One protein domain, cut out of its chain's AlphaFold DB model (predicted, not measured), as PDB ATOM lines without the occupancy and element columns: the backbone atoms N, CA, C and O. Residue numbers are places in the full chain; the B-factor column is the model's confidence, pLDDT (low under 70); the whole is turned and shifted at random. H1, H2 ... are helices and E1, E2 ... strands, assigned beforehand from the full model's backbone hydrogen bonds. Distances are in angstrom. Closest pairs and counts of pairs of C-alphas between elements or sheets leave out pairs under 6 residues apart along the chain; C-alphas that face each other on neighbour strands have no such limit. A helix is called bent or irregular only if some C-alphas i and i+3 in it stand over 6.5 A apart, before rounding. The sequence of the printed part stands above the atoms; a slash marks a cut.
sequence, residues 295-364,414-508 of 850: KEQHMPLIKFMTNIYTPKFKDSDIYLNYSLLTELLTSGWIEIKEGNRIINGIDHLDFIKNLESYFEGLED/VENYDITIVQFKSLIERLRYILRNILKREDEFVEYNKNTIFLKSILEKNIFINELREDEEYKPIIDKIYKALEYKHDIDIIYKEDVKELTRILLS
ATOM      1  N   LYS A 295     -27.959  42.723 -88.148       48.31
ATOM      2  CA  LYS A 295     -27.792  41.723 -87.070       48.31
ATOM      3  C   LYS A 295     -26.810  40.616 -87.443       48.31
ATOM      4  O   LYS A 295     -25.965  40.276 -86.623       48.31
ATOM      5  N   GLU A 296     -26.874  40.100 -88.671       50.47
ATOM      6  CA  GLU A 296     -25.927  39.089 -89.150       50.47
ATOM      7  C   GLU A 296     -24.542  39.690 -89.424       50.47
ATOM      8  O   GLU A 296     -23.548  39.190 -88.905       50.47
ATOM      9  N   GLN A 297     -24.440  40.788 -90.186       48.41
ATOM     10  CA  GLN A 297     -23.134  41.381 -90.528       48.41
ATOM     11  C   GLN A 297     -22.405  42.000 -89.326       48.41
ATOM     12  O   GLN A 297     -21.174  42.063 -89.311       48.41
ATOM     13  N   HIS A 298     -23.149  42.431 -88.307       51.59
ATOM     14  CA  HIS A 298     -22.620  42.972 -87.061       51.59
ATOM     15  C   HIS A 298     -22.522  41.943 -85.939       51.59
ATOM     16  O   HIS A 298     -22.110  42.316 -84.833       51.59
ATOM     17  N   MET A 299     -22.830  40.670 -86.207       71.94
ATOM     18  CA  MET A 299     -22.547  39.611 -85.248       71.94
ATOM     19  C   MET A 299     -21.050  39.604 -84.903       71.94
ATOM     20  O   MET A 299     -20.209  39.699 -85.808       71.94
ATOM     21  N   PRO A 300     -20.688  39.438 -83.617       81.06
ATOM     22  CA  PRO A 300     -19.291  39.444 -83.181       81.06
ATOM     23  C   PRO A 300     -18.398  38.452 -83.951       81.06
ATOM     24  O   PRO A 300     -17.246  38.766 -84.260       81.06
ATOM     25  N   LEU A 301     -18.956  37.301 -84.354       86.06
ATOM     26  CA  LEU A 301     -18.265  36.284 -85.153       86.06
ATOM     27  C   LEU A 301     -17.838  36.791 -86.541       86.06
ATOM     28  O   LEU A 301     -16.735  36.475 -86.985       86.06
ATOM     29  N   ILE A 302     -18.684  37.577 -87.217       84.19
ATOM     30  CA  ILE A 302     -18.392  38.144 -88.543       84.19
ATOM     31  C   ILE A 302     -17.463  39.355 -88.414       84.19
ATOM     32  O   ILE A 302     -16.482  39.453 -89.155       84.19
ATOM     33  N   LYS A 303     -17.697  40.231 -87.427       83.31
ATOM     34  CA  LYS A 303     -16.838  41.398 -87.162       83.31
ATOM     35  C   LYS A 303     -15.379  41.012 -86.927       83.31
ATOM     36  O   LYS A 303     -14.475  41.692 -87.413       83.31
ATOM     37  N   PHE A 304     -15.129  39.891 -86.253       91.62
ATOM     38  CA  PHE A 304     -13.774  39.371 -86.061       91.62
ATOM     39  C   PHE A 304     -13.021  39.159 -87.372       91.62
ATOM     40  O   PHE A 304     -11.885  39.612 -87.504       91.62
ATOM     41  N   MET A 305     -13.667  38.529 -88.355       89.06
ATOM     42  CA  MET A 305     -13.062  38.219 -89.650       89.06
ATOM     43  C   MET A 305     -12.602  39.482 -90.388       89.06
ATOM     44  O   MET A 305     -11.577  39.462 -91.065       89.06
ATOM     45  N   THR A 306     -13.306  40.604 -90.217       84.88
ATOM     46  CA  THR A 306     -12.892  41.892 -90.787       84.88
ATOM     47  C   THR A 306     -11.882  42.636 -89.913       84.88
ATOM     48  O   THR A 306     -10.947  43.251 -90.425       84.88
ATOM     49  N   ASN A 307     -12.029  42.584 -88.589       90.00
ATOM     50  CA  ASN A 307     -11.243  43.410 -87.672       90.00
ATOM     51  C   ASN A 307      -9.872  42.828 -87.337       90.00
ATOM     52  O   ASN A 307      -8.979  43.572 -86.936       90.00
ATOM     53  N   ILE A 308      -9.661  41.531 -87.550       92.88
ATOM     54  CA  ILE A 308      -8.375  40.873 -87.299       92.88
ATOM     55  C   ILE A 308      -7.228  41.409 -88.168       92.88
ATOM     56  O   ILE A 308      -6.060  41.283 -87.809       92.88
ATOM     57  N   TYR A 309      -7.565  42.053 -89.288       90.69
ATOM     58  CA  TYR A 309      -6.629  42.708 -90.202       90.69
ATOM     59  C   TYR A 309      -6.438  44.206 -89.908       90.69
ATOM     60  O   TYR A 309      -5.762  44.903 -90.658       90.69
ATOM     61  N   THR A 310      -7.067  44.744 -88.861       90.00
ATOM     62  CA  THR A 310      -6.929  46.153 -88.455       90.00
ATOM     63  C   THR A 310      -5.641  46.462 -87.680       90.00
ATOM     64  O   THR A 310      -5.068  47.522 -87.953       90.00
ATOM     65  N   PRO A 311      -5.145  45.599 -86.766       90.62
ATOM     66  CA  PRO A 311      -3.897  45.854 -86.051       90.62
ATOM     67  C   PRO A 311      -2.705  46.068 -86.994       90.62
ATOM     68  O   PRO A 311      -2.665  45.534 -88.106       90.62
ATOM     69  N   LYS A 312      -1.715  46.844 -86.547       88.31
ATOM     70  CA  LYS A 312      -0.473  47.083 -87.298       88.31
ATOM     71  C   LYS A 312       0.662  46.276 -86.687       88.31
ATOM     72  O   LYS A 312       0.834  46.291 -85.476       88.31
ATOM     73  N   PHE A 313       1.442  45.597 -87.520       85.81
ATOM     74  CA  PHE A 313       2.671  44.943 -87.088       85.81
ATOM     75  C   PHE A 313       3.849  45.857 -87.414       85.81
ATOM     76  O   PHE A 313       4.043  46.203 -88.577       85.81
ATOM     77  N   LYS A 314       4.582  46.308 -86.397       83.75
ATOM     78  CA  LYS A 314       5.703  47.238 -86.561       83.75
ATOM     79  C   LYS A 314       6.736  46.998 -85.466       83.75
ATOM     80  O   LYS A 314       6.362  46.818 -84.312       83.75
ATOM     81  N   ASP A 315       8.018  47.017 -85.819       80.69
ATOM     82  CA  ASP A 315       9.136  46.865 -84.883       80.69
ATOM     83  C   ASP A 315       9.021  45.572 -84.047       80.69
ATOM     84  O   ASP A 315       9.309  45.542 -82.853       80.69
ATOM     85  N   SER A 316       8.578  44.479 -84.684       80.25
ATOM     86  CA  SER A 316       8.278  43.181 -84.043       80.25
ATOM     87  C   SER A 316       7.150  43.170 -82.993       80.25
ATOM     88  O   SER A 316       6.967  42.149 -82.315       80.25
ATOM     89  N   ASP A 317       6.364  44.243 -82.882       85.44
ATOM     90  CA  ASP A 317       5.213  44.334 -81.983       85.44
ATOM     91  C   ASP A 317       3.889  44.574 -82.729       85.44
ATOM     92  O   ASP A 317       3.860  44.916 -83.914       85.44
ATOM     93  N   ILE A 318       2.772  44.334 -82.039       90.19
ATOM     94  CA  ILE A 318       1.424  44.515 -82.575       90.19
ATOM     95  C   ILE A 318       0.787  45.738 -81.927       90.19
ATOM     96  O   ILE A 318       0.434  45.721 -80.747       90.19
ATOM     97  N   TYR A 319       0.549  46.749 -82.752       91.56
ATOM     98  CA  TYR A 319      -0.161  47.958 -82.383       91.56
ATOM     99  C   TYR A 319      -1.670  47.759 -82.549       91.56
ATOM    100  O   TYR A 319      -2.171  47.537 -83.660       91.56
ATOM    101  N   LEU A 320      -2.384  47.823 -81.431       91.94
ATOM    102  CA  LEU A 320      -3.833  47.752 -81.318       91.94
ATOM    103  C   LEU A 320      -4.279  48.527 -80.069       91.94
ATOM    104  O   LEU A 320      -3.671  48.412 -79.009       91.94
ATOM    105  N   ASN A 321      -5.360  49.295 -80.187       90.25
ATOM    106  CA  ASN A 321      -5.937  50.004 -79.048       90.25
ATOM    107  C   ASN A 321      -6.890  49.102 -78.242       90.25
ATOM    108  O   ASN A 321      -7.329  48.045 -78.704       90.25
ATOM    109  N   TYR A 322      -7.248  49.540 -77.034       90.44
ATOM    110  CA  TYR A 322      -8.093  48.751 -76.132       90.44
ATOM    111  C   TYR A 322      -9.515  48.494 -76.666       90.44
ATOM    112  O   TYR A 322     -10.081  47.422 -76.441       90.44
ATOM    113  N   SER A 323     -10.079  49.434 -77.429       90.00
ATOM    114  CA  SER A 323     -11.387  49.252 -78.073       90.00
ATOM    115  C   SER A 323     -11.361  48.085 -79.066       90.00
ATOM    116  O   SER A 323     -12.225  47.211 -79.014       90.00
ATOM    117  N   LEU A 324     -10.349  48.031 -79.937       91.31
ATOM    118  CA  LEU A 324     -10.177  46.947 -80.905       91.31
ATOM    119  C   LEU A 324      -9.837  45.622 -80.207       91.31
ATOM    120  O   LEU A 324     -10.329  44.574 -80.621       91.31
ATOM    121  N   LEU A 325      -9.041  45.655 -79.130       94.06
ATOM    122  CA  LEU A 325      -8.789  44.480 -78.289       94.06
ATOM    123  C   LEU A 325     -10.104  43.885 -77.778       94.06
ATOM    124  O   LEU A 325     -10.333  42.685 -77.912       94.06
ATOM    125  N   THR A 326     -10.958  44.732 -77.204       91.81
ATOM    126  CA  THR A 326     -12.242  44.338 -76.620       91.81
ATOM    127  C   THR A 326     -13.130  43.677 -77.665       91.81
ATOM    128  O   THR A 326     -13.648  42.589 -77.423       91.81
ATOM    129  N   GLU A 327     -13.244  44.274 -78.852       91.06
ATOM    130  CA  GLU A 327     -14.032  43.730 -79.959       91.06
ATOM    131  C   GLU A 327     -13.508  42.367 -80.444       91.06
ATOM    132  O   GLU A 327     -14.286  41.443 -80.677       91.06
ATOM    133  N   LEU A 328     -12.184  42.195 -80.543       93.94
ATOM    134  CA  LEU A 328     -11.584  40.923 -80.952       93.94
ATOM    135  C   LEU A 328     -11.738  39.833 -79.884       93.94
ATOM    136  O   LEU A 328     -12.003  38.679 -80.227       93.94
ATOM    137  N   LEU A 329     -11.593  40.171 -78.600       93.31
ATOM    138  CA  LEU A 329     -11.763  39.223 -77.493       93.31
ATOM    139  C   LEU A 329     -13.219  38.780 -77.330       93.31
ATOM    140  O   LEU A 329     -13.479  37.605 -77.088       93.31
ATOM    141  N   THR A 330     -14.163  39.704 -77.500       90.94
ATOM    142  CA  THR A 330     -15.609  39.465 -77.332       90.94
ATOM    143  C   THR A 330     -16.281  38.980 -78.620       90.94
ATOM    144  O   THR A 330     -17.494  39.049 -78.773       90.94
ATOM    145  N   SER A 331     -15.489  38.451 -79.555       90.06
ATOM    146  CA  SER A 331     -15.973  37.949 -80.841       90.06
ATOM    147  C   SER A 331     -16.499  36.516 -80.826       90.06
ATOM    148  O   SER A 331     -17.159  36.104 -81.775       90.06
ATOM    149  N   GLY A 332     -16.141  35.730 -79.809       88.38
ATOM    150  CA  GLY A 332     -16.392  34.288 -79.753       88.38
ATOM    151  C   GLY A 332     -15.245  33.428 -80.294       88.38
ATOM    152  O   GLY A 332     -15.133  32.261 -79.930       88.38
ATOM    153  N   TRP A 333     -14.329  33.999 -81.083       92.38
ATOM    154  CA  TRP A 333     -13.192  33.270 -81.669       92.38
ATOM    155  C   TRP A 333     -12.069  32.965 -80.680       92.38
ATOM    156  O   TRP A 333     -11.269  32.048 -80.900       92.38
ATOM    157  N   ILE A 334     -11.980  33.757 -79.615       93.94
ATOM    158  CA  ILE A 334     -10.907  33.678 -78.633       93.94
ATOM    159  C   ILE A 334     -11.413  32.926 -77.407       93.94
ATOM    160  O   ILE A 334     -12.177  33.458 -76.607       93.94
ATOM    161  N   GLU A 335     -10.932  31.695 -77.251       92.25
ATOM    162  CA  GLU A 335     -11.184  30.873 -76.072       92.25
ATOM    163  C   GLU A 335      -9.888  30.300 -75.490       92.25
ATOM    164  O   GLU A 335      -8.893  30.077 -76.197       92.25
ATOM    165  N   ILE A 336      -9.919  30.037 -74.187       92.25
ATOM    166  CA  ILE A 336      -8.924  29.230 -73.480       92.25
ATOM    167  C   ILE A 336      -9.622  28.087 -72.744       92.25
ATOM    168  O   ILE A 336     -10.751  28.224 -72.272       92.25
ATOM    169  N   LYS A 337      -8.927  26.955 -72.629       88.38
ATOM    170  CA  LYS A 337      -9.398  25.784 -71.889       88.38
ATOM    171  C   LYS A 337      -8.593  25.628 -70.607       88.38
ATOM    172  O   LYS A 337      -7.379  25.445 -70.662       88.38
ATOM    173  N   GLU A 338      -9.277  25.637 -69.471       84.50
ATOM    174  CA  GLU A 338      -8.686  25.384 -68.158       84.50
ATOM    175  C   GLU A 338      -9.427  24.219 -67.486       84.50
ATOM    176  O   GLU A 338     -10.560  24.339 -67.017       84.50
ATOM    177  N   GLY A 339      -8.804  23.036 -67.502       81.31
ATOM    178  CA  GLY A 339      -9.469  21.795 -67.103       81.31
ATOM    179  C   GLY A 339     -10.671  21.486 -68.005       81.31
ATOM    180  O   GLY A 339     -10.515  21.325 -69.217       81.31
ATOM    181  N   ASN A 340     -11.863  21.408 -67.407       79.94
ATOM    182  CA  ASN A 340     -13.127  21.183 -68.119       79.94
ATOM    183  C   ASN A 340     -13.875  22.481 -68.454       79.94
ATOM    184  O   ASN A 340     -14.935  22.415 -69.067       79.94
ATOM    185  N   ARG A 341     -13.361  23.645 -68.039       84.44
ATOM    186  CA  ARG A 341     -14.014  24.932 -68.267       84.44
ATOM    187  C   ARG A 341     -13.447  25.598 -69.518       84.44
ATOM    188  O   ARG A 341     -12.229  25.647 -69.702       84.44
ATOM    189  N   ILE A 342     -14.343  26.113 -70.351       87.31
ATOM    190  CA  ILE A 342     -14.025  26.987 -71.481       87.31
ATOM    191  C   ILE A 342     -14.270  28.417 -71.017       87.31
ATOM    192  O   ILE A 342     -15.230  28.683 -70.295       87.31
ATOM    193  N   ILE A 343     -13.354  29.311 -71.365       89.31
ATOM    194  CA  ILE A 343     -13.434  30.724 -71.010       89.31
ATOM    195  C   ILE A 343     -13.355  31.511 -72.310       89.31
ATOM    196  O   ILE A 343     -12.384  31.362 -73.056       89.31
ATOM    197  N   ASN A 344     -14.365  32.341 -72.556       88.44
ATOM    198  CA  ASN A 344     -14.498  33.188 -73.735       88.44
ATOM    199  C   ASN A 344     -14.593  34.664 -73.314       88.44
ATOM    200  O   ASN A 344     -15.059  34.973 -72.219       88.44
ATOM    201  N   GLY A 345     -14.155  35.591 -74.169       83.56
ATOM    202  CA  GLY A 345     -14.313  37.022 -73.904       83.56
ATOM    203  C   GLY A 345     -15.772  37.499 -73.925       83.56
ATOM    204  O   GLY A 345     -16.074  38.477 -73.247       83.56
ATOM    205  N   ILE A 346     -16.674  36.812 -74.646       86.19
ATOM    206  CA  ILE A 346     -18.112  37.147 -74.706       86.19
ATOM    207  C   ILE A 346     -18.745  37.120 -73.312       86.19
ATOM    208  O   ILE A 346     -19.359  38.104 -72.902       86.19
ATOM    209  N   ASP A 347     -18.523  36.042 -72.556       84.19
ATOM    210  CA  ASP A 347     -19.104  35.838 -71.219       84.19
ATOM    211  C   ASP A 347     -18.584  36.843 -70.175       84.19
ATOM    212  O   ASP A 347     -19.051  36.895 -69.035       84.19
ATOM    213  N   HIS A 348     -17.572  37.631 -70.543       87.75
ATOM    214  CA  HIS A 348     -16.840  38.523 -69.654       87.75
ATOM    215  C   HIS A 348     -16.745  39.956 -70.198       87.75
ATOM    216  O   HIS A 348     -15.877  40.720 -69.769       87.75
ATOM    217  N   LEU A 349     -17.651  40.351 -71.103       87.75
ATOM    218  CA  LEU A 349     -17.693  41.697 -71.683       87.75
ATOM    219  C   LEU A 349     -17.758  42.800 -70.616       87.75
ATOM    220  O   LEU A 349     -17.028  43.784 -70.719       87.75
ATOM    221  N   ASP A 350     -18.578  42.630 -69.576       85.06
ATOM    222  CA  ASP A 350     -18.742  43.630 -68.511       85.06
ATOM    223  C   ASP A 350     -17.442  43.873 -67.738       85.06
ATOM    224  O   ASP A 350     -17.118  45.008 -67.383       85.06
ATOM    225  N   PHE A 351     -16.658  42.813 -67.515       89.50
ATOM    226  CA  PHE A 351     -15.335  42.930 -66.909       89.50
ATOM    227  C   PHE A 351     -14.386  43.716 -67.817       89.50
ATOM    228  O   PHE A 351     -13.714  44.630 -67.349       89.50
ATOM    229  N   ILE A 352     -14.356  43.386 -69.112       90.19
ATOM    230  CA  ILE A 352     -13.470  44.026 -70.092       90.19
ATOM    231  C   ILE A 352     -13.823  45.515 -70.242       90.19
ATOM    232  O   ILE A 352     -12.938  46.363 -70.191       90.19
ATOM    233  N   LYS A 353     -15.110  45.868 -70.323       87.31
ATOM    234  CA  LYS A 353     -15.544  47.276 -70.376       87.31
ATOM    235  C   LYS A 353     -15.145  48.060 -69.129       87.31
ATOM    236  O   LYS A 353     -14.662  49.182 -69.232       87.31
ATOM    237  N   ASN A 354     -15.259  47.456 -67.948       87.00
ATOM    238  CA  ASN A 354     -14.888  48.111 -66.691       87.00
ATOM    239  C   ASN A 354     -13.392  48.426 -66.541       87.00
ATOM    240  O   ASN A 354     -13.007  49.177 -65.639       87.00
ATOM    241  N   LEU A 355     -12.552  47.858 -67.405       90.38
ATOM    242  CA  LEU A 355     -11.123  48.128 -67.468       90.38
ATOM    243  C   LEU A 355     -10.768  49.268 -68.434       90.38
ATOM    244  O   LEU A 355      -9.628  49.720 -68.405       90.38
ATOM    245  N   GLU A 356     -11.695  49.762 -69.257       88.50
ATOM    246  CA  GLU A 356     -11.401  50.695 -70.355       88.50
ATOM    247  C   GLU A 356     -10.601  51.931 -69.908       88.50
ATOM    248  O   GLU A 356      -9.543  52.215 -70.473       88.50
ATOM    249  N   SER A 357     -11.011  52.594 -68.822       86.25
ATOM    250  CA  SER A 357     -10.294  53.757 -68.271       86.25
ATOM    251  C   SER A 357      -8.884  53.433 -67.757       86.25
ATOM    252  O   SER A 357      -8.001  54.287 -67.746       86.25
ATOM    253  N   TYR A 358      -8.632  52.192 -67.340       91.38
ATOM    254  CA  TYR A 358      -7.323  51.753 -66.847       91.38
ATOM    255  C   TYR A 358      -6.330  51.444 -67.981       91.38
ATOM    256  O   TYR A 358      -5.110  51.523 -67.789       91.38
ATOM    257  N   PHE A 359      -6.841  51.102 -69.165       91.56
ATOM    258  CA  PHE A 359      -6.055  50.816 -70.370       91.56
ATOM    259  C   PHE A 359      -6.055  51.979 -71.375       91.56
ATOM    260  O   PHE A 359      -5.519  51.838 -72.475       91.56
ATOM    261  N   GLU A 360      -6.615  53.130 -70.998       85.88
ATOM    262  CA  GLU A 360      -6.644  54.331 -71.828       85.88
ATOM    263  C   GLU A 360      -5.228  54.746 -72.273       85.88
ATOM    264  O   GLU A 360      -4.263  54.697 -71.503       85.88
ATOM    265  N   GLY A 361      -5.107  55.139 -73.544       84.06
ATOM    266  CA  GLY A 361      -3.855  55.606 -74.146       84.06
ATOM    267  C   GLY A 361      -2.852  54.512 -74.524       84.06
ATOM    268  O   GLY A 361      -1.760  54.845 -74.979       84.06
ATOM    269  N   LEU A 362      -3.184  53.228 -74.352       89.88
ATOM    270  CA  LEU A 362      -2.339  52.127 -74.821       89.88
ATOM    271  C   LEU A 362      -2.624  51.789 -76.286       89.88
ATOM    272  O   LEU A 362      -3.776  51.586 -76.677       89.88
ATOM    273  N   GLU A 363      -1.554  51.697 -77.075       88.56
ATOM    274  CA  GLU A 363      -1.624  51.456 -78.520       88.56
ATOM    275  C   GLU A 363      -0.947  50.156 -78.959       88.56
ATOM    276  O   GLU A 363      -1.007  49.837 -80.141       88.56
ATOM    277  N   ASP A 364      -0.330  49.398 -78.052       91.12
ATOM    278  CA  ASP A 364       0.366  48.149 -78.361       91.12
ATOM    279  C   ASP A 364       0.059  47.030 -77.354       91.12
ATOM    280  O   ASP A 364      -0.253  47.257 -76.178       91.12
ATOM    281  N   VAL A 414     -12.693  42.555 -59.286       80.62
ATOM    282  CA  VAL A 414     -12.632  41.443 -60.258       80.62
ATOM    283  C   VAL A 414     -13.500  40.249 -59.848       80.62
ATOM    284  O   VAL A 414     -14.084  39.591 -60.693       80.62
ATOM    285  N   GLU A 415     -13.652  39.984 -58.551       78.56
ATOM    286  CA  GLU A 415     -14.482  38.879 -58.056       78.56
ATOM    287  C   GLU A 415     -15.998  39.064 -58.228       78.56
ATOM    288  O   GLU A 415     -16.757  38.171 -57.856       78.56
ATOM    289  N   ASN A 416     -16.453  40.222 -58.717       80.94
ATOM    290  CA  ASN A 416     -17.830  40.366 -59.185       80.94
ATOM    291  C   ASN A 416     -18.051  39.627 -60.517       80.94
ATOM    292  O   ASN A 416     -19.197  39.455 -60.914       80.94
ATOM    293  N   TYR A 417     -16.974  39.187 -61.174       84.31
ATOM    294  CA  TYR A 417     -16.994  38.510 -62.460       84.31
ATOM    295  C   TYR A 417     -16.456  37.088 -62.336       84.31
ATOM    296  O   TYR A 417     -15.568  36.799 -61.530       84.31
ATOM    297  N   ASP A 418     -16.938  36.206 -63.207       84.81
ATOM    298  CA  ASP A 418     -16.524  34.804 -63.256       84.81
ATOM    299  C   ASP A 418     -15.210  34.585 -64.038       84.81
ATOM    300  O   ASP A 418     -15.023  33.530 -64.649       84.81
ATOM    301  N   ILE A 419     -14.288  35.556 -63.992       88.62
ATOM    302  CA  ILE A 419     -12.965  35.531 -64.634       88.62
ATOM    303  C   ILE A 419     -11.882  36.081 -63.695       88.62
ATOM    304  O   ILE A 419     -12.099  37.006 -62.917       88.62
ATOM    305  N   THR A 420     -10.677  35.522 -63.772       89.44
ATOM    306  CA  THR A 420      -9.493  36.008 -63.051       89.44
ATOM    307  C   THR A 420      -8.582  36.847 -63.949       89.44
ATOM    308  O   THR A 420      -8.546  36.669 -65.165       89.44
ATOM    309  N   ILE A 421      -7.750  37.710 -63.351       90.12
ATOM    310  CA  ILE A 421      -6.742  38.502 -64.088       90.12
ATOM    311  C   ILE A 421      -5.796  37.593 -64.897       90.12
ATOM    312  O   ILE A 421      -5.403  37.938 -66.008       90.12
ATOM    313  N   VAL A 422      -5.456  36.411 -64.367       91.00
ATOM    314  CA  VAL A 422      -4.590  35.436 -65.054       91.00
ATOM    315  C   VAL A 422      -5.285  34.864 -66.290       91.00
ATOM    316  O   VAL A 422      -4.685  34.831 -67.358       91.00
ATOM    317  N   GLN A 423      -6.557  34.477 -66.171       92.31
ATOM    318  CA  GLN A 423      -7.348  33.997 -67.308       92.31
ATOM    319  C   GLN A 423      -7.518  35.089 -68.373       92.31
ATOM    320  O   GLN A 423      -7.351  34.819 -69.560       92.31
ATOM    321  N   PHE A 424      -7.760  36.338 -67.961       93.06
ATOM    322  CA  PHE A 424      -7.823  37.473 -68.882       93.06
ATOM    323  C   PHE A 424      -6.496  37.699 -69.620       93.06
ATOM    324  O   PHE A 424      -6.484  37.855 -70.841       93.06
ATOM    325  N   LYS A 425      -5.363  37.620 -68.909       94.19
ATOM    326  CA  LYS A 425      -4.030  37.657 -69.527       94.19
ATOM    327  C   LYS A 425      -3.866  36.549 -70.570       94.19
ATOM    328  O   LYS A 425      -3.411  36.818 -71.678       94.19
ATOM    329  N   SER A 426      -4.281  35.323 -70.251       94.50
ATOM    330  CA  SER A 426      -4.200  34.185 -71.172       94.50
ATOM    331  C   SER A 426      -5.071  34.355 -72.425       94.50
ATOM    332  O   SER A 426      -4.645  33.949 -73.506       94.50
ATOM    333  N   LEU A 427      -6.243  34.996 -72.327       94.44
ATOM    334  CA  LEU A 427      -7.054  35.359 -73.500       94.44
ATOM    335  C   LEU A 427      -6.306  36.337 -74.422       94.44
ATOM    336  O   LEU A 427      -6.272  36.146 -75.639       94.44
ATOM    337  N   ILE A 428      -5.647  37.349 -73.854       95.12
ATOM    338  CA  ILE A 428      -4.863  38.326 -74.629       95.12
ATOM    339  C   ILE A 428      -3.627  37.674 -75.251       95.12
ATOM    340  O   ILE A 428      -3.323  37.916 -76.417       95.12
ATOM    341  N   GLU A 429      -2.939  36.789 -74.531       95.00
ATOM    342  CA  GLU A 429      -1.817  36.020 -75.079       95.00
ATOM    343  C   GLU A 429      -2.255  35.099 -76.226       95.00
ATOM    344  O   GLU A 429      -1.540  34.969 -77.227       95.00
ATOM    345  N   ARG A 430      -3.451  34.502 -76.124       94.88
ATOM    346  CA  ARG A 430      -4.057  33.716 -77.203       94.88
ATOM    347  C   ARG A 430      -4.331  34.578 -78.434       94.88
ATOM    348  O   ARG A 430      -3.966  34.171 -79.539       94.88
ATOM    349  N   LEU A 431      -4.902  35.770 -78.257       95.56
ATOM    350  CA  LEU A 431      -5.104  36.727 -79.346       95.56
ATOM    351  C   LEU A 431      -3.767  37.172 -79.961       95.56
ATOM    352  O   LEU A 431      -3.623  37.144 -81.182       95.56
ATOM    353  N   ARG A 432      -2.753  37.483 -79.139       94.50
ATOM    354  CA  ARG A 432      -1.392  37.829 -79.592       94.50
ATOM    355  C   ARG A 432      -0.810  36.747 -80.493       94.50
ATOM    356  O   ARG A 432      -0.247  37.051 -81.541       94.50
ATOM    357  N   TYR A 433      -0.952  35.481 -80.101       93.50
ATOM    358  CA  TYR A 433      -0.501  34.347 -80.904       93.50
ATOM    359  C   TYR A 433      -1.200  34.296 -82.269       93.50
ATOM    360  O   TYR A 433      -0.541  34.082 -83.287       93.50
ATOM    361  N   ILE A 434      -2.516  34.510 -82.308       94.19
ATOM    362  CA  ILE A 434      -3.287  34.513 -83.556       94.19
ATOM    363  C   ILE A 434      -2.835  35.667 -84.460       94.19
ATOM    364  O   ILE A 434      -2.482  35.431 -85.615       94.19
ATOM    365  N   LEU A 435      -2.753  36.886 -83.922       93.31
ATOM    366  CA  LEU A 435      -2.330  38.074 -84.667       93.31
ATOM    367  C   LEU A 435      -0.907  37.935 -85.220       93.31
ATOM    368  O   LEU A 435      -0.690  38.231 -86.390       93.31
ATOM    369  N   ARG A 436       0.046  37.386 -84.453       90.81
ATOM    370  CA  ARG A 436       1.419  37.125 -84.939       90.81
ATOM    371  C   ARG A 436       1.478  36.125 -86.094       90.81
ATOM    372  O   ARG A 436       2.398  36.181 -86.905       90.81
ATOM    373  N   ASN A 437       0.532  35.191 -86.171       90.56
ATOM    374  CA  ASN A 437       0.476  34.242 -87.282       90.56
ATOM    375  C   ASN A 437      -0.155  34.842 -88.542       90.56
ATOM    376  O   ASN A 437       0.209  34.419 -89.637       90.56
ATOM    377  N   ILE A 438      -1.054  35.816 -88.381       90.88
ATOM    378  CA  ILE A 438      -1.789  36.462 -89.477       90.88
ATOM    379  C   ILE A 438      -1.017  37.656 -90.051       90.88
ATOM    380  O   ILE A 438      -0.959  37.816 -91.271       90.88
ATOM    381  N   LEU A 439      -0.398  38.462 -89.185       87.19
ATOM    382  CA  LEU A 439       0.282  39.725 -89.495       87.19
ATOM    383  C   LEU A 439       1.810  39.560 -89.483       87.19
ATOM    384  O   LEU A 439       2.524  40.305 -88.823       87.19
ATOM    385  N   LYS A 440       2.333  38.545 -90.179       76.06
ATOM    386  CA  LYS A 440       3.765  38.181 -90.128       76.06
ATOM    387  C   LYS A 440       4.730  39.229 -90.701       76.06
ATOM    388  O   LYS A 440       5.938  39.044 -90.569       76.06
ATOM    389  N   ARG A 441       4.233  40.257 -91.390       71.19
ATOM    390  CA  ARG A 441       5.043  41.222 -92.142       71.19
ATOM    391  C   ARG A 441       4.727  42.651 -91.712       71.19
ATOM    392  O   ARG A 441       3.585  42.964 -91.391       71.19
ATOM    393  N   GLU A 442       5.747  43.505 -91.723       67.19
ATOM    394  CA  GLU A 442       5.632  44.924 -91.347       67.19
ATOM    395  C   GLU A 442       5.037  45.799 -92.466       67.19
ATOM    396  O   GLU A 442       4.584  46.911 -92.214       67.19
ATOM    397  N   ASP A 443       4.985  45.295 -93.700       69.06
ATOM    398  CA  ASP A 443       4.600  46.026 -94.914       69.06
ATOM    399  C   ASP A 443       3.079  46.078 -95.173       69.06
ATOM    400  O   ASP A 443       2.646  46.407 -96.271       69.06
ATOM    401  N   GLU A 444       2.251  45.779 -94.165       81.88
ATOM    402  CA  GLU A 444       0.777  45.733 -94.247       81.88
ATOM    403  C   GLU A 444       0.201  44.670 -95.212       81.88
ATOM    404  O   GLU A 444      -1.014  44.629 -95.443       81.88
ATOM    405  N   PHE A 445       1.042  43.765 -95.724       86.31
ATOM    406  CA  PHE A 445       0.632  42.635 -96.553       86.31
ATOM    407  C   PHE A 445       0.461  41.344 -95.756       86.31
ATOM    408  O   PHE A 445       1.140  41.085 -94.760       86.31
ATOM    409  N   VAL A 446      -0.421  40.480 -96.253       89.69
ATOM    410  CA  VAL A 446      -0.728  39.185 -95.649       89.69
ATOM    411  C   VAL A 446      -0.747  38.063 -96.684       89.69
ATOM    412  O   VAL A 446      -1.073  38.276 -97.848       89.69
ATOM    413  N   GLU A 447      -0.415  36.849 -96.242       91.00
ATOM    414  CA  GLU A 447      -0.486  35.630 -97.058       91.00
ATOM    415  C   GLU A 447      -1.893  35.023 -96.940       91.00
ATOM    416  O   GLU A 447      -2.172  34.235 -96.030       91.00
ATOM    417  N   TYR A 448      -2.803  35.434 -97.829       91.31
ATOM    418  CA  TYR A 448      -4.242  35.169 -97.738       91.31
ATOM    419  C   TYR A 448      -4.562  33.679 -97.605       91.31
ATOM    420  O   TYR A 448      -5.260  33.279 -96.668       91.31
ATOM    421  N   ASN A 449      -4.025  32.825 -98.487       92.38
ATOM    422  CA  ASN A 449      -4.390  31.407 -98.478       92.38
ATOM    423  C   ASN A 449      -3.854  30.675 -97.242       92.38
ATOM    424  O   ASN A 449      -4.473  29.707 -96.795       92.38
ATOM    425  N   LYS A 450      -2.727  31.122 -96.672       92.56
ATOM    426  CA  LYS A 450      -2.210  30.580 -95.405       92.56
ATOM    427  C   LYS A 450      -3.039  31.053 -94.219       92.56
ATOM    428  O   LYS A 450      -3.338  30.250 -93.334       92.56
ATOM    429  N   ASN A 451      -3.448  32.318 -94.222       93.00
ATOM    430  CA  ASN A 451      -4.284  32.887 -93.173       93.00
ATOM    431  C   ASN A 451      -5.662  32.220 -93.118       93.00
ATOM    432  O   ASN A 451      -6.106  31.869 -92.028       93.00
ATOM    433  N   THR A 452      -6.303  31.952 -94.262       93.12
ATOM    434  CA  THR A 452      -7.593  31.238 -94.295       93.12
ATOM    435  C   THR A 452      -7.484  29.810 -93.761       93.12
ATOM    436  O   THR A 452      -8.332  29.387 -92.980       93.12
ATOM    437  N   ILE A 453      -6.406  29.082 -94.086       94.38
ATOM    438  CA  ILE A 453      -6.138  27.745 -93.519       94.38
ATOM    439  C   ILE A 453      -5.957  27.822 -91.999       94.38
ATOM    440  O   ILE A 453      -6.514  27.010 -91.261       94.38
ATOM    441  N   PHE A 454      -5.186  28.800 -91.522       94.81
ATOM    442  CA  PHE A 454      -4.943  28.984 -90.096       94.81
ATOM    443  C   PHE A 454      -6.233  29.325 -89.337       94.81
ATOM    444  O   PHE A 454      -6.537  28.670 -88.340       94.81
ATOM    445  N   LEU A 455      -7.025  30.275 -89.839       94.38
ATOM    446  CA  LEU A 455      -8.317  30.654 -89.262       94.38
ATOM    447  C   LEU A 455      -9.317  29.496 -89.274       94.38
ATOM    448  O   LEU A 455      -9.953  29.245 -88.253       94.38
ATOM    449  N   LYS A 456      -9.386  28.723 -90.365       94.44
ATOM    450  CA  LYS A 456     -10.203  27.502 -90.430       94.44
ATOM    451  C   LYS A 456      -9.807  26.507 -89.343       94.44
ATOM    452  O   LYS A 456     -10.669  25.989 -88.644       94.44
ATOM    453  N   SER A 457      -8.505  26.316 -89.122       94.44
ATOM    454  CA  SER A 457      -8.018  25.414 -88.071       94.44
ATOM    455  C   SER A 457      -8.341  25.887 -86.647       94.44
ATOM    456  O   SER A 457      -8.426  25.063 -85.736       94.44
ATOM    457  N   ILE A 458      -8.489  27.202 -86.436       93.31
ATOM    458  CA  ILE A 458      -8.945  27.769 -85.161       93.31
ATOM    459  C   ILE A 458     -10.437  27.501 -84.999       93.31
ATOM    460  O   ILE A 458     -10.829  26.984 -83.960       93.31
ATOM    461  N   LEU A 459     -11.229  27.798 -86.032       91.81
ATOM    462  CA  LEU A 459     -12.676  27.608 -86.050       91.81
ATOM    463  C   LEU A 459     -13.061  26.149 -85.765       91.81
ATOM    464  O   LEU A 459     -13.848  25.887 -84.868       91.81
ATOM    465  N   GLU A 460     -12.429  25.190 -86.449       90.88
ATOM    466  CA  GLU A 460     -12.672  23.749 -86.263       90.88
ATOM    467  C   GLU A 460     -12.379  23.258 -84.840       90.88
ATOM    468  O   GLU A 460     -13.001  22.307 -84.369       90.88
ATOM    469  N   LYS A 461     -11.427  23.893 -84.149       90.81
ATOM    470  CA  LYS A 461     -11.024  23.525 -82.785       90.81
ATOM    471  C   LYS A 461     -11.745  24.329 -81.704       90.81
ATOM    472  O   LYS A 461     -11.565  23.998 -80.536       90.81
ATOM    473  N   ASN A 462     -12.488  25.371 -82.076       92.00
ATOM    474  CA  ASN A 462     -13.154  26.266 -81.141       92.00
ATOM    475  C   ASN A 462     -14.439  25.600 -80.638       92.00
ATOM    476  O   ASN A 462     -15.360  25.338 -81.413       92.00
ATOM    477  N   ILE A 463     -14.476  25.270 -79.350       90.12
ATOM    478  CA  ILE A 463     -15.584  24.508 -78.773       90.12
ATOM    479  C   ILE A 463     -16.839  25.379 -78.706       90.12
ATOM    480  O   ILE A 463     -17.900  24.919 -79.116       90.12
ATOM    481  N   PHE A 464     -16.705  26.639 -78.285       88.50
ATOM    482  CA  PHE A 464     -17.827  27.574 -78.191       88.50
ATOM    483  C   PHE A 464     -18.558  27.757 -79.532       88.50
ATOM    484  O   PHE A 464     -19.779  27.658 -79.602       88.50
ATOM    485  N   ILE A 465     -17.821  27.968 -80.626       88.69
ATOM    486  CA  ILE A 465     -18.420  28.132 -81.957       88.69
ATOM    487  C   ILE A 465     -19.048  26.823 -82.448       88.69
ATOM    488  O   ILE A 465     -20.105  26.851 -83.074       88.69
ATOM    489  N   ASN A 466     -18.432  25.675 -82.162       87.62
ATOM    490  CA  ASN A 466     -19.013  24.382 -82.521       87.62
ATOM    491  C   ASN A 466     -20.327  24.113 -81.771       87.62
ATOM    492  O   ASN A 466     -21.249  23.577 -82.373       87.62
ATOM    493  N   GLU A 467     -20.439  24.521 -80.503       87.56
ATOM    494  CA  GLU A 467     -21.698  24.462 -79.747       87.56
ATOM    495  C   GLU A 467     -22.753  25.409 -80.338       87.56
ATOM    496  O   GLU A 467     -23.884  24.986 -80.569       87.56
ATOM    497  N   LEU A 468     -22.378  26.650 -80.681       86.31
ATOM    498  CA  LEU A 468     -23.277  27.589 -81.366       86.31
ATOM    499  C   LEU A 468     -23.760  27.066 -82.725       86.31
ATOM    500  O   LEU A 468     -24.862  27.385 -83.148       86.31
ATOM    501  N   ARG A 469     -22.969  26.253 -83.431       84.44
ATOM    502  CA  ARG A 469     -23.361  25.697 -84.737       84.44
ATOM    503  C   ARG A 469     -24.536  24.717 -84.654       84.44
ATOM    504  O   ARG A 469     -25.169  24.457 -85.677       84.44
ATOM    505  N   GLU A 470     -24.824  24.174 -83.475       86.38
ATOM    506  CA  GLU A 470     -26.003  23.332 -83.248       86.38
ATOM    507  C   GLU A 470     -27.290  24.160 -83.075       86.38
ATOM    508  O   GLU A 470     -28.386  23.613 -83.197       86.38
ATOM    509  N   ASP A 471     -27.177  25.472 -82.844       82.44
ATOM    510  CA  ASP A 471     -28.303  26.404 -82.771       82.44
ATOM    511  C   ASP A 471     -28.792  26.788 -84.182       82.44
ATOM    512  O   ASP A 471     -28.003  27.166 -85.056       82.44
ATOM    513  N   GLU A 472     -30.106  26.699 -84.418       81.31
ATOM    514  CA  GLU A 472     -30.722  27.011 -85.714       81.31
ATOM    515  C   GLU A 472     -30.500  28.470 -86.151       81.31
ATOM    516  O   GLU A 472     -30.411  28.726 -87.354       81.31
ATOM    517  N   GLU A 473     -30.352  29.409 -85.209       80.50
ATOM    518  CA  GLU A 473     -30.093  30.825 -85.495       80.50
ATOM    519  C   GLU A 473     -28.651  31.053 -85.984       80.50
ATOM    520  O   GLU A 473     -28.412  31.795 -86.941       80.50
ATOM    521  N   TYR A 474     -27.672  30.380 -85.372       82.25
ATOM    522  CA  TYR A 474     -26.245  30.612 -85.633       82.25
ATOM    523  C   TYR A 474     -25.656  29.694 -86.709       82.25
ATOM    524  O   TYR A 474     -24.663  30.052 -87.356       82.25
ATOM    525  N   LYS A 475     -26.258  28.526 -86.949       85.56
ATOM    526  CA  LYS A 475     -25.786  27.553 -87.942       85.56
ATOM    527  C   LYS A 475     -25.587  28.139 -89.348       85.56
ATOM    528  O   LYS A 475     -24.504  27.932 -89.902       85.56
ATOM    529  N   PRO A 476     -26.533  28.909 -89.934       84.19
ATOM    530  CA  PRO A 476     -26.346  29.488 -91.266       84.19
ATOM    531  C   PRO A 476     -25.157  30.456 -91.325       84.19
ATOM    532  O   PRO A 476     -24.425  30.486 -92.315       84.19
ATOM    533  N   ILE A 477     -24.941  31.217 -90.248       83.25
ATOM    534  CA  ILE A 477     -23.860  32.200 -90.120       83.25
ATOM    535  C   ILE A 477     -22.508  31.483 -90.070       83.25
ATOM    536  O   ILE A 477     -21.588  31.822 -90.816       83.25
ATOM    537  N   ILE A 478     -22.389  30.456 -89.229       87.81
ATOM    538  CA  ILE A 478     -21.154  29.684 -89.074       87.81
ATOM    539  C   ILE A 478     -20.828  28.923 -90.364       87.81
ATOM    540  O   ILE A 478     -19.688  28.965 -90.829       87.81
ATOM    541  N   ASP A 479     -21.820  28.303 -91.008       88.00
ATOM    542  CA  ASP A 479     -21.639  27.635 -92.302       88.00
ATOM    543  C   ASP A 479     -21.174  28.612 -93.396       88.00
ATOM    544  O   ASP A 479     -20.359  28.257 -94.254       88.00
ATOM    545  N   LYS A 480     -21.637  29.865 -93.353       87.69
ATOM    546  CA  LYS A 480     -21.164  30.931 -94.245       87.69
ATOM    547  C   LYS A 480     -19.701  31.294 -93.984       87.69
ATOM    548  O   LYS A 480     -18.939  31.426 -94.940       87.69
ATOM    549  N   ILE A 481     -19.289  31.394 -92.718       90.69
ATOM    550  CA  ILE A 481     -17.884  31.621 -92.337       90.69
ATOM    551  C   ILE A 481     -16.998  30.472 -92.838       90.69
ATOM    552  O   ILE A 481     -15.941  30.725 -93.415       90.69
ATOM    553  N   TYR A 482     -17.437  29.217 -92.688       90.81
ATOM    554  CA  TYR A 482     -16.720  28.057 -93.229       90.81
ATOM    555  C   TYR A 482     -16.514  28.168 -94.741       90.81
ATOM    556  O   TYR A 482     -15.387  28.012 -95.211       90.81
ATOM    557  N   LYS A 483     -17.571  28.496 -95.494       90.50
ATOM    558  CA  LYS A 483     -17.488  28.698 -96.950       90.50
ATOM    559  C   LYS A 483     -16.543  29.844 -97.318       90.50
ATOM    560  O   LYS A 483     -15.731  29.692 -98.227       90.50
ATOM    561  N   ALA A 484     -16.596  30.964 -96.596       90.69
ATOM    562  CA  ALA A 484     -15.699  32.096 -96.828       90.69
ATOM    563  C   ALA A 484     -14.221  31.713 -96.617       90.69
ATOM    564  O   ALA A 484     -13.361  32.098 -97.406       90.69
ATOM    565  N   LEU A 485     -13.918  30.897 -95.602       92.75
ATOM    566  CA  LEU A 485     -12.563  30.395 -95.334       92.75
ATOM    567  C   LEU A 485     -12.084  29.316 -96.319       92.75
ATOM    568  O   LEU A 485     -10.884  29.039 -96.399       92.75
ATOM    569  N   GLU A 486     -12.993  28.687 -97.063       91.88
ATOM    570  CA  GLU A 486     -12.655  27.737 -98.129       91.88
ATOM    571  C   GLU A 486     -12.263  28.423 -99.437       91.88
ATOM    572  O   GLU A 486     -11.566  27.817-100.253       91.88
ATOM    573  N   TYR A 487     -12.641  29.692 -99.609       90.62
ATOM    574  CA  TYR A 487     -12.282  30.471-100.784       90.62
ATOM    575  C   TYR A 487     -10.760  30.587-100.932       90.62
ATOM    576  O   TYR A 487     -10.049  31.018-100.017       90.62
ATOM    577  N   LYS A 488     -10.258  30.216-102.115       89.56
ATOM    578  CA  LYS A 488      -8.853  30.361-102.504       89.56
ATOM    579  C   LYS A 488      -8.710  31.501-103.490       89.56
ATOM    580  O   LYS A 488      -9.446  31.571-104.466       89.56
ATOM    581  N   HIS A 489      -7.756  32.380-103.207       86.69
ATOM    582  CA  HIS A 489      -7.458  33.529-104.051       86.69
ATOM    583  C   HIS A 489      -6.191  33.257-104.870       86.69
ATOM    584  O   HIS A 489      -5.211  32.727-104.340       86.69
ATOM    585  N   ASP A 490      -6.205  33.642-106.147       83.88
ATOM    586  CA  ASP A 490      -5.094  33.403-107.082       83.88
ATOM    587  C   ASP A 490      -3.831  34.203-106.725       83.88
ATOM    588  O   ASP A 490      -2.707  33.778-106.990       83.88
ATOM    589  N   ILE A 491      -4.014  35.373-106.110       82.50
ATOM    590  CA  ILE A 491      -2.936  36.214-105.575       82.50
ATOM    591  C   ILE A 491      -2.784  35.884-104.090       82.50
ATOM    592  O   ILE A 491      -3.724  36.090-103.328       82.50
ATOM    593  N   ASP A 492      -1.621  35.370-103.682       82.69
ATOM    594  CA  ASP A 492      -1.412  34.928-102.297       82.69
ATOM    595  C   ASP A 492      -1.026  36.072-101.350       82.69
ATOM    596  O   ASP A 492      -1.451  36.088-100.200       82.69
ATOM    597  N   ILE A 493      -0.246  37.047-101.824       88.00
ATOM    598  CA  ILE A 493       0.175  38.210-101.032       88.00
ATOM    599  C   ILE A 493      -0.778  39.362-101.341       88.00
ATOM    600  O   ILE A 493      -0.766  39.883-102.452       88.00
ATOM    601  N   ILE A 494      -1.598  39.744-100.365       89.25
ATOM    602  CA  ILE A 494      -2.651  40.755-100.524       89.25
ATOM    603  C   ILE A 494      -2.504  41.810 -99.430       89.25
ATOM    604  O   ILE A 494      -2.113  41.502 -98.303       89.25
ATOM    605  N   TYR A 495      -2.810  43.064 -99.747       88.00
ATOM    606  CA  TYR A 495      -2.843  44.134 -98.759       88.00
ATOM    607  C   TYR A 495      -4.021  43.950 -97.792       88.00
ATOM    608  O   TYR A 495      -5.124  43.574 -98.195       88.00
ATOM    609  N   LYS A 496      -3.813  44.227 -96.502       88.06
ATOM    610  CA  LYS A 496      -4.790  43.929 -95.441       88.06
ATOM    611  C   LYS A 496      -6.197  44.502 -95.684       88.06
ATOM    612  O   LYS A 496      -7.175  43.817 -95.407       88.06
ATOM    613  N   GLU A 497      -6.319  45.720 -96.220       83.94
ATOM    614  CA  GLU A 497      -7.628  46.343 -96.488       83.94
ATOM    615  C   GLU A 497      -8.384  45.639 -97.622       83.94
ATOM    616  O   GLU A 497      -9.602  45.474 -97.540       83.94
ATOM    617  N   ASP A 498      -7.671  45.131 -98.631       87.44
ATOM    618  CA  ASP A 498      -8.296  44.393 -99.730       87.44
ATOM    619  C   ASP A 498      -8.817  43.031 -99.232       87.44
ATOM    620  O   ASP A 498      -9.885  42.588 -99.658       87.44
ATOM    621  N   VAL A 499      -8.135  42.413 -98.252       89.31
ATOM    622  CA  VAL A 499      -8.620  41.207 -97.554       89.31
ATOM    623  C   VAL A 499      -9.868  41.498 -96.722       89.31
ATOM    624  O   VAL A 499     -10.786  40.674 -96.699       89.31
ATOM    625  N   LYS A 500      -9.959  42.665 -96.070       86.25
ATOM    626  CA  LYS A 500     -11.186  43.076 -95.366       86.25
ATOM    627  C   LYS A 500     -12.356  43.235 -96.329       86.25
ATOM    628  O   LYS A 500     -13.452  42.769 -96.026       86.25
ATOM    629  N   GLU A 501     -12.138  43.879 -97.475       83.62
ATOM    630  CA  GLU A 501     -13.167  44.022 -98.508       83.62
ATOM    631  C   GLU A 501     -13.596  42.652 -99.056       83.62
ATOM    632  O   GLU A 501     -14.791  42.364 -99.086       83.62
ATOM    633  N   LEU A 502     -12.644  41.768 -99.377       88.44
ATOM    634  CA  LEU A 502     -12.921  40.400 -99.825       88.44
ATOM    635  C   LEU A 502     -13.738  39.615 -98.791       88.44
ATOM    636  O   LEU A 502     -14.729  38.973 -99.129       88.44
ATOM    637  N   THR A 503     -13.363  39.713 -97.517       85.62
ATOM    638  CA  THR A 503     -14.076  39.063 -96.412       85.62
ATOM    639  C   THR A 503     -15.520  39.554 -96.318       85.62
ATOM    640  O   THR A 503     -16.430  38.746 -96.155       85.62
ATOM    641  N   ARG A 504     -15.762  40.862 -96.479       82.94
ATOM    642  CA  ARG A 504     -17.123  41.422 -96.512       82.94
ATOM    643  C   ARG A 504     -17.931  40.912 -97.701       82.94
ATOM    644  O   ARG A 504     -19.103  40.606 -97.522       82.94
ATOM    645  N   ILE A 505     -17.317  40.793 -98.879       82.38
ATOM    646  CA  ILE A 505     -17.976  40.261-100.082       82.38
ATOM    647  C   ILE A 505     -18.367  38.792 -99.879       82.38
ATOM    648  O   ILE A 505     -19.490  38.410-100.180       82.38
ATOM    649  N   LEU A 506     -17.480  37.965 -99.323       84.75
ATOM    650  CA  LEU A 506     -17.766  36.546 -99.076       84.75
ATOM    651  C   LEU A 506     -18.820  36.329 -97.973       84.75
ATOM    652  O   LEU A 506     -19.487  35.294 -97.942       84.75
ATOM    653  N   LEU A 507     -18.968  37.297 -97.063       80.06
ATOM    654  CA  LEU A 507     -19.906  37.253 -95.943       80.06
ATOM    655  C   LEU A 507     -21.182  38.083 -96.172       80.06
ATOM    656  O   LEU A 507     -22.051  38.076 -95.298       80.06
ATOM    657  N   SER A 508     -21.369  38.743 -97.321       72.25
ATOM    658  CA  SER A 508     -22.620  39.446 -97.653       72.25
ATOM    659  C   SER A 508     -23.725  38.453 -98.049       72.25
ATOM    660  O   SER A 508     -23.460  37.301 -98.400       72.25
TER     661      SER A 508
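AT A GLANCE: This is residues 295 to 364 and 414 to 508 of the 850 residues of an uncharacterized protein of Romboutsia hominis (UniProt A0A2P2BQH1). Two groups of helices meet at H1, which lies nearest the middle: H2, H3 and the long H4 make one group, H5, H7 and H8 the other. H4 and H5 form a V with the small sheet of E5 and E6 at its point, while the hairpin of E3 and E4 lies between H4 and the short H6. The printed part has 165 residues with eight named helices and six named strands, in the order H1 E1 E2 H2 E3 E4 H3 H4 E5 H5 H6 H7 E6 H8. The class is mostly helix, with three antiparallel sheets of two strands each: E1 - E2, E3 - E4 and E5 - E6. The whole is compact, with a radius of gyration of the C-alphas of 15.8 A and spans of 50 by 43 by 30 A.

HOW THE PARTS SIT: H1, residues 300 to 307, touches H2, residues 322 to 329, at a steep tilt of 56 degrees, the closest C-alphas being those of Phe 304 and Leu 328, 5.8 A apart. E1, residues 312 to 314, and E2, residues 317 to 319, form an antiparallel hairpin, with N 312 and O 319 within hydrogen-bond range at 3.0 A. E3, residues 335 to 338, and E4, residues 341 to 344, form another, with N 336 and O 343 at 3.0 A. H3, residues 346 to 354, is irregular, with C-alphas 347 and 350 8.3 A apart; it touches H2 at Thr 326 and Ile 352, whose C-alphas are the closest at 6.6 A. H4, residues 421 to 438, touches H2 with residues 427 to 431 alone, about perpendicular at 84 degrees; the closest C-alphas, of Leu 329 and Leu 427, are 7.3 A apart. E5, residues 445 to 447, and E6, residues 493 to 495, are antiparallel neighbours, with N 446 and O 494 at 2.8 A. H5, residues 448 to 461, touches H7, residues 475 to 486, the closest C-alphas being those of Thr 452 and Leu 485 at 5.1 A. H6, residues 463 to 468, touches H5 only at the corner, and only just, with 3 pairs of C-alphas within 8 A, the closest those of Leu 459 and Ile 465 at 7.1 A. H8, residues 496 to 507, touches H1, the closest C-alphas being those of Thr 306 and Lys 500 at 5.0 A. Every O i to N i+4 pair is within hydrogen-bond range in H2, H4, H6, H7 and H8, against 2 of 4 in H1, 3 of 5 in H3 and 9 of 10 in H5.

IN THESE COORDINATES: H1 begins at C-alpha 300, (-19.291, 39.444, -83.181). H4 measures 25.9 A, H5 20.1 A, H7 16.6 A and H8 16.5 A, and H8 ends at C-alpha 507, (-19.906, 37.253, -95.943).

THE WHOLE: The C-alphas of Glu 415 and Asp 490 are the farthest apart, at 50.2 A. Residues 365 to 413 are not printed; C-alphas 364 and 414 are 23.3 A apart across this cut. Of the links that are printed whole, none is long. The pLDDT is under 70 at residues 295 to 298 and 442 to 443.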